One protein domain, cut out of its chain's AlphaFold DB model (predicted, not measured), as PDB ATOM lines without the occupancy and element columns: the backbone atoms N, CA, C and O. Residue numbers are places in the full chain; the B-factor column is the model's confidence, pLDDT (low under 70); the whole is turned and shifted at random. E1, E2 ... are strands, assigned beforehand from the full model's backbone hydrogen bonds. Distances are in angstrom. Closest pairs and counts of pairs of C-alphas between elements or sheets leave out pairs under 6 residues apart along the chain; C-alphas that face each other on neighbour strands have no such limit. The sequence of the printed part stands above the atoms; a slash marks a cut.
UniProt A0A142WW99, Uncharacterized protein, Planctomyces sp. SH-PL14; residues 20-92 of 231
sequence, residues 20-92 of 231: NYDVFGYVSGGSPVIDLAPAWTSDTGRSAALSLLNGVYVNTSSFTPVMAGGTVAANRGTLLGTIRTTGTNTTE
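What this domain is: This is residues 20 to 92 of the 231 residues of an uncharacterized protein of Planctomyces sp. SH-PL14 (UniProt A0A142WW99). A three-strand sheet with a bend in its longest strand, E1, has two long unnamed stretches, residues 37 to 49 and 60 to 77, folded over one side of it. A small hairpin of E3 and E4 sits beside the start of E5, and residues 85 to 92 form a hooked end past the end of E5. The printed part has 73 residues with five named strands, in the order E1 to E5 along the chain, and no named helix; the larger sheet has the order E2, E1, E5, and this sheet and the pair E3 and E4 are antiparallel. The class is all strand, though 30 of the 73 printed residues, under half, are in named elements. The whole is compact, with a radius of gyration of the C-alphas of 11.9 A, and spans 32 by 24 by 17 A.

How they stand to each other: E1, residues 20 to 28, bends by 54 degrees at residue 25. It forms a hairpin with E2, residues 31 to 36, antiparallel at 164 degrees; N 33 and O 26 are within hydrogen-bond range at 2.8 A, and so are N 24 and O 35 at 2.9 A. E1 is the inner strand of the sheet. Its other neighbour is the edge strand E5, residues 78 to 84, antiparallel at 149 degrees, with N 80 and O 23 at 2.8 A and N 21 and O 83 at 2.9 A. C-alphas 22 and 82 face each other at 4.3 A. E3, residues 50 to 53, and E4, residues 56 to 59, form a second hairpin, antiparallel at 134 degrees, with N 51 and O 58 at 2.9 A. E4 and E5 have 8 pairs of C-alphas within 8 A, the closest those of Val 58 and Thr 78 at 4.6 A. E1 and E4 are near each other, and so are E3 and E5. E2 is apart from E3 and from E4, and E1 is apart from E3.

Where its parts are: E1 begins at C-alpha 20 (39.762, -31.822, -13.097) and is 23.5 A long from first to last C-alpha. E2 is 16.6 A long. E3 begins at C-alpha 50 (32.398, -35.650, -1.145) and is 9.5 A long, and E4 is 10.0 A long. E5 is 18.4 A long and ends at C-alpha 84 (40.811, -34.075, -16.674).

The domain as a whole: The two C-alphas farthest apart, those of Asn 54 and Gly 87, are separated by 35.7 A. The links E2 to E3, of 13 residues, and E4 to E5, of 18 residues, are long; E1 to E2 and E3 to E4 are tight. The printed part has no cut. Its mean pLDDT is 96.2, and no printed residue is under 70.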
ATOM      1  N   ASN A  20      40.556 -30.649 -13.433       98.62
ATOM      2  CA  ASN A  20      39.762 -31.822 -13.097       98.62
ATOM      3  C   ASN A  20      38.304 -31.405 -12.875       98.62
ATOM      4  O   ASN A  20      38.042 -30.361 -12.268       98.62
ATOM      5  N   TYR A  21      37.376 -32.240 -13.329       98.56
ATOM      6  CA  TYR A  21      35.937 -32.063 -13.165       98.56
ATOM      7  C   TYR A  21      35.319 -33.375 -12.703       98.56
ATOM      8  O   TYR A  21      35.529 -34.417 -13.325       98.56
ATOM      9  N   ASP A  22      34.544 -33.320 -11.624       98.50
ATOM     10  CA  ASP A  22      33.773 -34.476 -11.175       98.50
ATOM     11  C   ASP A  22      32.487 -34.587 -11.980       98.50
ATOM     12  O   ASP A  22      31.781 -33.597 -12.181       98.50
ATOM     13  N   VAL A  23      32.187 -35.802 -12.423       98.06
ATOM     14  CA  VAL A  23      30.960 -36.131 -13.142       98.06
ATOM     15  C   VAL A  23      29.944 -36.618 -12.122       98.06
ATOM     16  O   VAL A  23      30.180 -37.612 -11.433       98.06
ATOM     17  N   PHE A  24      28.804 -35.941 -12.038       98.12
ATOM     18  CA  PHE A  24      27.720 -36.296 -11.130       98.12
ATOM     19  C   PHE A  24      26.466 -36.705 -11.894       98.12
ATOM     20  O   PHE A  24      26.060 -36.033 -12.841       98.12
ATOM     21  N   GLY A  25      25.821 -37.772 -11.428       96.81
ATOM     22  CA  GLY A  25      24.454 -38.132 -11.791       96.81
ATOM     23  C   GLY A  25      23.469 -37.622 -10.740       96.81
ATOM     24  O   GLY A  25      23.702 -37.782  -9.540       96.81
ATOM     25  N   TYR A  26      22.372 -37.002 -11.166       96.12
ATOM     26  CA  TYR A  26      21.315 -36.512 -10.275       96.12
ATOM     27  C   TYR A  26      19.967 -36.449 -10.994       96.12
ATOM     28  O   TYR A  26      19.890 -36.577 -12.211       96.12
ATOM     29  N   VAL A  27      18.884 -36.253 -10.240       94.19
ATOM     30  CA  VAL A  27      17.538 -36.083 -10.805       94.19
ATOM     31  C   VAL A  27      17.220 -34.598 -10.936       94.19
ATOM     32  O   VAL A  27      17.284 -33.863  -9.950       94.19
ATOM     33  N   SER A  28      16.823 -34.176 -12.135       91.75
ATOM     34  CA  SER A  28      16.324 -32.831 -12.429       91.75
ATOM     35  C   SER A  28      15.009 -32.935 -13.195       91.75
ATOM     36  O   SER A  28      14.907 -33.709 -14.145       91.75
ATOM     37  N   GLY A  29      13.970 -32.222 -12.754       89.12
ATOM     38  CA  GLY A  29      12.648 -32.281 -13.396       89.12
ATOM     39  C   GLY A  29      12.041 -33.692 -13.473       89.12
ATOM     40  O   GLY A  29      11.292 -33.985 -14.396       89.12
ATOM     41  N   GLY A  30      12.398 -34.587 -12.543       90.00
ATOM     42  CA  GLY A  30      11.916 -35.974 -12.507       90.00
ATOM     43  C   GLY A  30      12.681 -36.971 -13.387       90.00
ATOM     44  O   GLY A  30      12.358 -38.155 -13.353       90.00
ATOM     45  N   SER A  31      13.708 -36.534 -14.124       91.38
ATOM     46  CA  SER A  31      14.545 -37.403 -14.967       91.38
ATOM     47  C   SER A  31      16.005 -37.398 -14.508       91.38
ATOM     48  O   SER A  31      16.479 -36.370 -14.009       91.38
ATOM     49  N   PRO A  32      16.748 -38.510 -14.652       94.19
ATOM     50  CA  PRO A  32      18.176 -38.511 -14.393       94.19
ATOM     51  C   PRO A  32      18.903 -37.682 -15.450       94.19
ATOM     52  O   PRO A  32      18.597 -37.725 -16.640       94.19
ATOM     53  N   VAL A  33      19.900 -36.944 -14.994       95.56
ATOM     54  CA  VAL A  33      20.818 -36.174 -15.820       95.56
ATOM     55  C   VAL A  33      22.233 -36.381 -15.295       95.56
ATOM     56  O   VAL A  33      22.431 -36.664 -14.112       95.56
ATOM     57  N   ILE A  34      23.218 -36.225 -16.175       96.75
ATOM     58  CA  ILE A  34      24.628 -36.125 -15.789       96.75
ATOM     59  C   ILE A  34      25.121 -34.709 -16.036       96.75
ATOM     60  O   ILE A  34      24.708 -34.092 -17.017       96.75
ATOM     61  N   ASP A  35      25.990 -34.186 -15.186       97.81
ATOM     62  CA  ASP A  35      26.674 -32.912 -15.413       97.81
ATOM     63  C   ASP A  35      27.992 -32.870 -14.622       97.81
ATOM     64  O   ASP A  35      28.298 -33.774 -13.842       97.81
ATOM     65  N   LEU A  36      28.784 -31.827 -14.848       98.00
ATOM     66  CA  LEU A  36      30.071 -31.601 -14.216       98.00
ATOM     67  C   LEU A  36      29.913 -30.668 -13.016       98.00
ATOM     68  O   LEU A  36      29.272 -29.620 -13.112       98.00
ATOM     69  N   ALA A  37      30.537 -31.013 -11.894       97.88
ATOM     70  CA  ALA A  37      30.761 -30.058 -10.811       97.88
ATOM     71  C   ALA A  37      31.772 -28.976 -11.236       97.88
ATOM     72  O   ALA A  37      32.505 -29.177 -12.209       97.88
ATOM     73  N   PRO A  38      31.853 -27.839 -10.518       97.62
ATOM     74  CA  PRO A  38      32.867 -26.828 -10.783       97.62
ATOM     75  C   PRO A  38      34.282 -27.413 -10.816       97.62
ATOM     76  O   PRO A  38      34.584 -28.397 -10.130       97.62
ATOM     77  N   ALA A  39      35.151 -26.775 -11.603       98.19
ATOM     78  CA  ALA A  39      36.552 -27.160 -11.710       98.19
ATOM     79  C   ALA A  39      37.183 -27.297 -10.322       98.19
ATOM     80  O   ALA A  39      36.967 -26.464  -9.439       98.19
ATOM     81  N   TRP A  40      37.999 -28.329 -10.143       98.44
ATOM     82  CA  TRP A  40      38.785 -28.485  -8.928       98.44
ATOM     83  C   TRP A  40      39.663 -27.253  -8.670       98.44
ATOM     84  O   TRP A  40      40.188 -26.624  -9.599       98.44
ATOM     85  N   THR A  41      39.827 -26.906  -7.394       97.81
ATOM     86  CA  THR A  41      40.593 -25.726  -6.969       97.81
ATOM     87  C   THR A  41      42.088 -25.914  -7.224       97.81
ATOM     88  O   THR A  41      42.782 -24.955  -7.564       97.81
ATOM     89  N   SER A  42      42.572 -27.156  -7.166       97.25
ATOM     90  CA  SER A  42      43.924 -27.553  -7.563       97.25
ATOM     91  C   SER A  42      43.922 -28.933  -8.227       97.25
ATOM     92  O   SER A  42      42.875 -29.553  -8.405       97.25
ATOM     93  N   ASP A  43      45.100 -29.440  -8.586       97.06
ATOM     94  CA  ASP A  43      45.241 -30.786  -9.145       97.06
ATOM     95  C   ASP A  43      44.782 -31.899  -8.186       97.06
ATOM     96  O   ASP A  43      44.397 -32.972  -8.643       97.06
ATOM     97  N   THR A  44      44.746 -31.644  -6.874       95.88
ATOM     98  CA  THR A  44      44.336 -32.621  -5.846       95.88
ATOM     99  C   THR A  44      43.185 -32.140  -4.950       95.88
ATOM    100  O   THR A  44      42.544 -32.953  -4.281       95.88
ATOM    101  N   GLY A  45      42.863 -30.842  -4.958       96.69
ATOM    102  CA  GLY A  45      41.786 -30.233  -4.175       96.69
ATOM    103  C   GLY A  45      40.497 -30.060  -4.978       96.69
ATOM    104  O   GLY A  45      40.467 -29.303  -5.947       96.69
ATOM    105  N   ARG A  46      39.414 -30.730  -4.570       96.19
ATOM    106  CA  ARG A  46      38.092 -30.612  -5.216       96.19
ATOM    107  C   ARG A  46      37.403 -29.305  -4.858       96.19
ATOM    108  O   ARG A  46      37.578 -28.798  -3.755       96.19
ATOM    109  N   SER A  47      36.555 -28.810  -5.759       95.75
ATOM    110  CA  SER A  47      35.640 -27.704  -5.444       95.75
ATOM    111  C   SER A  47      34.381 -28.190  -4.716       95.75
ATOM    112  O   SER A  47      33.984 -27.589  -3.722       95.75
ATOM    113  N   ALA A  48      33.790 -29.303  -5.160       95.12
ATOM    114  CA  ALA A  48      32.688 -29.958  -4.466       95.12
ATOM    115  C   ALA A  48      33.237 -31.094  -3.589       95.12
ATOM    116  O   ALA A  48      33.767 -32.083  -4.098       95.12
ATOM    117  N   ALA A  49      33.140 -30.943  -2.267       95.94
ATOM    118  CA  ALA A  49      33.533 -31.997  -1.336       95.94
ATOM    119  C   ALA A  49      32.599 -33.212  -1.455       95.94
ATOM    120  O   ALA A  49      31.428 -33.077  -1.817       95.94
ATOM    121  N   LEU A  50      33.128 -34.388  -1.118       97.38
ATOM    122  CA  LEU A  50      32.398 -35.650  -1.145       97.38
ATOM    123  C   LEU A  50      32.165 -36.178   0.271       97.38
ATOM    124  O   LEU A  50      33.025 -36.041   1.143       97.38
ATOM    125  N   SER A  51      31.035 -36.844   0.466       96.56
ATOM    126  CA  SER A  51      30.709 -37.627   1.656       96.56
ATOM    127  C   SER A  51      30.148 -38.984   1.238       96.56
ATOM    128  O   SER A  51      29.670 -39.159   0.116       96.56
ATOM    129  N   LEU A  52      30.226 -39.970   2.132       96.50
ATOM    130  CA  LEU A  52      29.533 -41.241   1.947       96.50
ATOM    131  C   LEU A  52      28.127 -41.130   2.532       96.50
ATOM    132  O   LEU A  52      27.967 -40.875   3.725       96.50
ATOM    133  N   LEU A  53      27.118 -41.388   1.705       96.88
ATOM    134  CA  LEU A  53      25.736 -41.565   2.134       96.88
ATOM    135  C   LEU A  53      25.256 -42.937   1.669       96.88
ATOM    136  O   LEU A  53      25.238 -43.221   0.476       96.88
ATOM    137  N   ASN A  54      24.880 -43.800   2.616       95.19
ATOM    138  CA  ASN A  54      24.436 -45.172   2.335       95.19
ATOM    139  C   ASN A  54      25.428 -45.966   1.459       95.19
ATOM    140  O   ASN A  54      25.025 -46.730   0.587       95.19
ATOM    141  N   GLY A  55      26.732 -45.751   1.666       93.00
ATOM    142  CA  GLY A  55      27.796 -46.413   0.902       93.00
ATOM    143  C   GLY A  55      28.063 -45.826  -0.490       93.00
ATOM    144  O   GLY A  55      28.898 -46.360  -1.212       93.00
ATOM    145  N   VAL A  56      27.400 -44.730  -0.868       95.25
ATOM    146  CA  VAL A  56      27.580 -44.053  -2.158       95.25
ATOM    147  C   VAL A  56      28.236 -42.693  -1.941       95.25
ATOM    148  O   VAL A  56      27.838 -41.947  -1.045       95.25
ATOM    149  N   TYR A  57      29.238 -42.358  -2.757       97.56
ATOM    150  CA  TYR A  57      29.841 -41.027  -2.727       97.56
ATOM    151  C   TYR A  57      28.898 -39.998  -3.342       97.56
ATOM    152  O   TYR A  57      28.520 -40.092  -4.514       97.56
ATOM    153  N   VAL A  58      28.551 -38.997  -2.543       98.31
ATOM    154  CA  VAL A  58      27.683 -37.890  -2.930       98.31
ATOM    155  C   VAL A  58      28.335 -36.551  -2.613       98.31
ATOM    156  O   VAL A  58      29.289 -36.475  -1.840       98.31
ATOM    157  N   ASN A  59      27.834 -35.478  -3.213       98.00
ATOM    158  CA  ASN A  59      28.272 -34.125  -2.885       98.00
ATOM    159  C   ASN A  59      27.874 -33.733  -1.450       98.00
ATOM    160  O   ASN A  59      26.707 -33.829  -1.079       98.00
ATOM    161  N   THR A  60      28.812 -33.210  -0.662       97.50
ATOM    162  CA  THR A  60      28.553 -32.789   0.730       97.50
ATOM    163  C   THR A  60      27.732 -31.502   0.811       97.50
ATOM    164  O   THR A  60      26.880 -31.353   1.683       97.50
ATOM    165  N   SER A  61      27.988 -30.556  -0.092       96.75
ATOM    166  CA  SER A  61      27.326 -29.250  -0.154       96.75
ATOM    167  C   SER A  61      26.638 -29.063  -1.497       96.75
ATOM    168  O   SER A  61      26.945 -29.764  -2.465       96.75
ATOM    169  N   SER A  62      25.711 -28.108  -1.582       97.25
ATOM    170  CA  SER A  62      25.160 -27.735  -2.880       97.25
ATOM    171  C   SER A  62      26.244 -27.191  -3.813       97.25
ATOM    172  O   SER A  62      27.236 -26.611  -3.364       97.25
ATOM    173  N   PHE A  63      26.054 -27.382  -5.115       97.31
ATOM    174  CA  PHE A  63      26.900 -26.793  -6.150       97.31
ATOM    175  C   PHE A  63      26.080 -26.452  -7.395       97.31
ATOM    176  O   PHE A  63      24.989 -26.990  -7.604       97.31
ATOM    177  N   THR A  64      26.627 -25.572  -8.230       96.94
ATOM    178  CA  THR A  64      26.070 -25.234  -9.542       96.94
ATOM    179  C   THR A  64      26.804 -26.035 -10.613       96.94
ATOM    180  O   THR A  64      28.020 -25.875 -10.739       96.94
ATOM    181  N   PRO A  65      26.123 -26.924 -11.358       96.12
ATOM    182  CA  PRO A  65      26.746 -27.661 -12.445       96.12
ATOM    183  C   PRO A  65      27.227 -26.741 -13.561       96.12
ATOM    184  O   PRO A  65      26.587 -25.731 -13.860       96.12
ATOM    185  N   VAL A  66      28.332 -27.118 -14.200       95.69
ATOM    186  CA  VAL A  66      29.016 -26.274 -15.189       95.69
ATOM    187  C   VAL A  66      28.173 -26.070 -16.446       95.69
ATOM    188  O   VAL A  66      28.167 -24.964 -16.978       95.69
ATOM    189  N   MET A  67      27.447 -27.094 -16.915       93.38
ATOM    190  CA  MET A  67      26.735 -27.000 -18.193       93.38
ATOM    191  C   MET A  67      25.272 -26.579 -18.049       93.38
ATOM    192  O   MET A  67      24.786 -25.796 -18.859       93.38
ATOM    193  N   ALA A  68      24.548 -27.093 -17.054       87.25
ATOM    194  CA  ALA A  68      23.123 -26.805 -16.888       87.25
ATOM    195  C   ALA A  68      22.820 -25.524 -16.086       87.25
ATOM    196  O   ALA A  68      21.685 -25.057 -16.127       87.25
ATOM    197  N   GLY A  69      23.780 -24.967 -15.330       80.88
ATOM    198  CA  GLY A  69      23.630 -23.685 -14.619       80.88
ATOM    199  C   GLY A  69      22.617 -23.642 -13.456       80.88
ATOM    200  O   GLY A  69      22.372 -22.568 -12.914       80.88
ATOM    201  N   GLY A  70      22.023 -24.778 -13.059       88.81
ATOM    202  CA  GLY A  70      21.087 -24.898 -11.925       88.81
ATOM    203  C   GLY A  70      21.765 -25.169 -10.574       88.81
ATOM    204  O   GLY A  70      22.961 -24.962 -10.424       88.81
ATOM    205  N   THR A  71      21.026 -25.688  -9.586       95.56
ATOM    206  CA  THR A  71      21.593 -26.082  -8.279       95.56
ATOM    207  C   THR A  71      21.365 -27.564  -8.016       95.56
ATOM    208  O   THR A  71      20.227 -28.031  -7.992       95.56
ATOM    209  N   VAL A  72      22.444 -28.295  -7.744       97.25
ATOM    210  CA  VAL A  72      22.387 -29.638  -7.159       97.25
ATOM    211  C   VAL A  72      22.502 -29.469  -5.653       97.25
ATOM    212  O   VAL A  72      23.516 -28.983  -5.163       97.25
ATOM    213  N   ALA A  73      21.451 -29.816  -4.910       97.00
ATOM    214  CA  ALA A  73      21.462 -29.719  -3.452       97.00
ATOM    215  C   ALA A  73      22.431 -30.737  -2.819       97.00
ATOM    216  O   ALA A  73      22.822 -31.717  -3.456       97.00
ATOM    217  N   ALA A  74      22.811 -30.513  -1.560       97.56
ATOM    218  CA  ALA A  74      23.642 -31.444  -0.797       97.56
ATOM    219  C   ALA A  74      23.062 -32.869  -0.818       97.56
ATOM    220  O   ALA A  74      21.851 -33.054  -0.682       97.56
ATOM    221  N   ASN A  75      23.931 -33.866  -0.974       97.38
ATOM    222  CA  ASN A  75      23.615 -35.292  -1.034       97.38
ATOM    223  C   ASN A  75      22.668 -35.707  -2.181       97.38
ATOM    224  O   ASN A  75      21.985 -36.728  -2.083       97.38
ATOM    225  N   ARG A  76      22.570 -34.911  -3.258       97.12
ATOM    226  CA  ARG A  76      21.686 -35.191  -4.411       97.12
ATOM    227  C   ARG A  76      22.423 -35.529  -5.702       97.12
ATOM    228  O   ARG A  76      21.792 -36.052  -6.615       97.12
ATOM    229  N   GLY A  77      23.718 -35.246  -5.778       97.56
ATOM    230  CA  GLY A  77      24.609 -35.677  -6.844       97.56
ATOM    231  C   GLY A  77      25.388 -36.906  -6.410       97.56
ATOM    232  O   GLY A  77      26.136 -36.842  -5.442       97.56
ATOM    233  N   THR A  78      25.245 -38.000  -7.154       97.56
ATOM    234  CA  THR A  78      26.067 -39.213  -7.019       97.56
ATOM    235  C   THR A  78      27.296 -39.106  -7.910       97.56
ATOM    236  O   THR A  78      27.151 -38.823  -9.101       97.56
ATOM    237  N   LEU A  79      28.491 -39.310  -7.356       98.06
ATOM    238  CA  LEU A  79      29.736 -39.284  -8.125       98.06
ATOM    239  C   LEU A  79      29.776 -40.471  -9.093       98.06
ATOM    240  O   LEU A  79      29.749 -41.620  -8.667       98.06
ATOM    241  N   LEU A  80      29.905 -40.196 -10.386       97.50
ATOM    242  CA  LEU A  80      30.079 -41.219 -11.420       97.50
ATOM    243  C   LEU A  80      31.550 -41.421 -11.789       97.50
ATOM    244  O   LEU A  80      31.935 -42.506 -12.222       97.50
ATOM    245  N   GLY A  81      32.373 -40.388 -11.615       97.44
ATOM    246  CA  GLY A  81      33.769 -40.395 -12.018       97.44
ATOM    247  C   GLY A  81      34.385 -39.001 -12.026       97.44
ATOM    248  O   GLY A  81      33.772 -38.030 -11.582       97.44
ATOM    249  N   THR A  82      35.589 -38.900 -12.575       98.12
ATOM    250  CA  THR A  82      36.311 -37.636 -12.749       98.12
ATOM    251  C   THR A  82      36.970 -37.629 -14.123       98.12
ATOM    252  O   THR A  82      37.515 -38.641 -14.563       98.12
ATOM    253  N   ILE A  83      36.949 -36.476 -14.789       98.44
ATOM    254  CA  ILE A  83      37.722 -36.237 -16.008       98.44
ATOM    255  C   ILE A  83      38.779 -35.159 -15.776       98.44
ATOM    256  O   ILE A  83      38.581 -34.265 -14.950       98.44
ATOM    257  N   ARG A  84      39.872 -35.198 -16.539       98.50
ATOM    258  CA  ARG A  84      40.811 -34.075 -16.674       98.50
ATOM    259  C   ARG A  84      40.863 -33.591 -18.117       98.50
ATOM    260  O   ARG A  84      40.947 -34.382 -19.053       98.50
ATOM    261  N   THR A  85      40.807 -32.281 -18.305       98.38
ATOM    262  CA  THR A  85      40.829 -31.656 -19.630       98.38
ATOM    263  C   THR A  85      42.254 -31.436 -20.136       98.38
ATOM    264  O   THR A  85      43.152 -31.070 -19.376       98.38
ATOM    265  N   THR A  86      42.459 -31.614 -21.441       97.75
ATOM    266  CA  THR A  86      43.698 -31.246 -22.163       97.75
ATOM    267  C   THR A  86      43.521 -29.989 -23.019       97.75
ATOM    268  O   THR A  86      44.490 -29.417 -23.512       97.75
ATOM    269  N   GLY A  87      42.276 -29.537 -23.167       97.50
ATOM    270  CA  GLY A  87      41.867 -28.335 -23.878       97.50
ATOM    271  C   GLY A  87      40.481 -27.902 -23.413       97.50
ATOM    272  O   GLY A  87      39.903 -28.498 -22.506       97.50
ATOM    273  N   THR A  88      39.925 -26.859 -24.021       97.06
ATOM    274  CA  THR A  88      38.630 -26.304 -23.585       97.06
ATOM    275  C   THR A  88      37.420 -27.133 -24.015       97.06
ATOM    276  O   THR A  88      36.309 -26.909 -23.545       97.06
ATOM    277  N   ASN A  89      37.626 -28.084 -24.918       96.69
ATOM    278  CA  ASN A  89      36.626 -29.001 -25.453       96.69
ATOM    279  C   ASN A  89      37.191 -30.422 -25.628       96.69
ATOM    280  O   ASN A  89      36.614 -31.230 -26.353       96.69
ATOM    281  N   THR A  90      38.323 -30.726 -24.983       97.38
ATOM    282  CA  THR A  90      39.041 -31.994 -25.147       97.38
ATOM    283  C   THR A  90      39.501 -32.570 -23.811       97.38
ATOM    284  O   THR A  90      39.951 -31.866 -22.902       97.38
ATOM    285  N   THR A  91      39.423 -33.892 -23.725       97.75
ATOM    286  CA  THR A  91      40.066 -34.737 -22.713       97.75
ATOM    287  C   THR A  91      40.855 -35.831 -23.441       97.75
ATOM    288  O   THR A  91      40.823 -35.896 -24.671       97.75
ATOM    289  N   GLU A  92      41.599 -36.658 -22.714       97.44
ATOM    290  CA  GLU A  92      42.480 -37.670 -23.296       97.44
ATOM    291  C   GLU A  92      42.395 -38.993 -22.524       97.44
ATOM    292  O   GLU A  92      42.391 -39.025 -21.296       97.44
TER     293      GLU A  92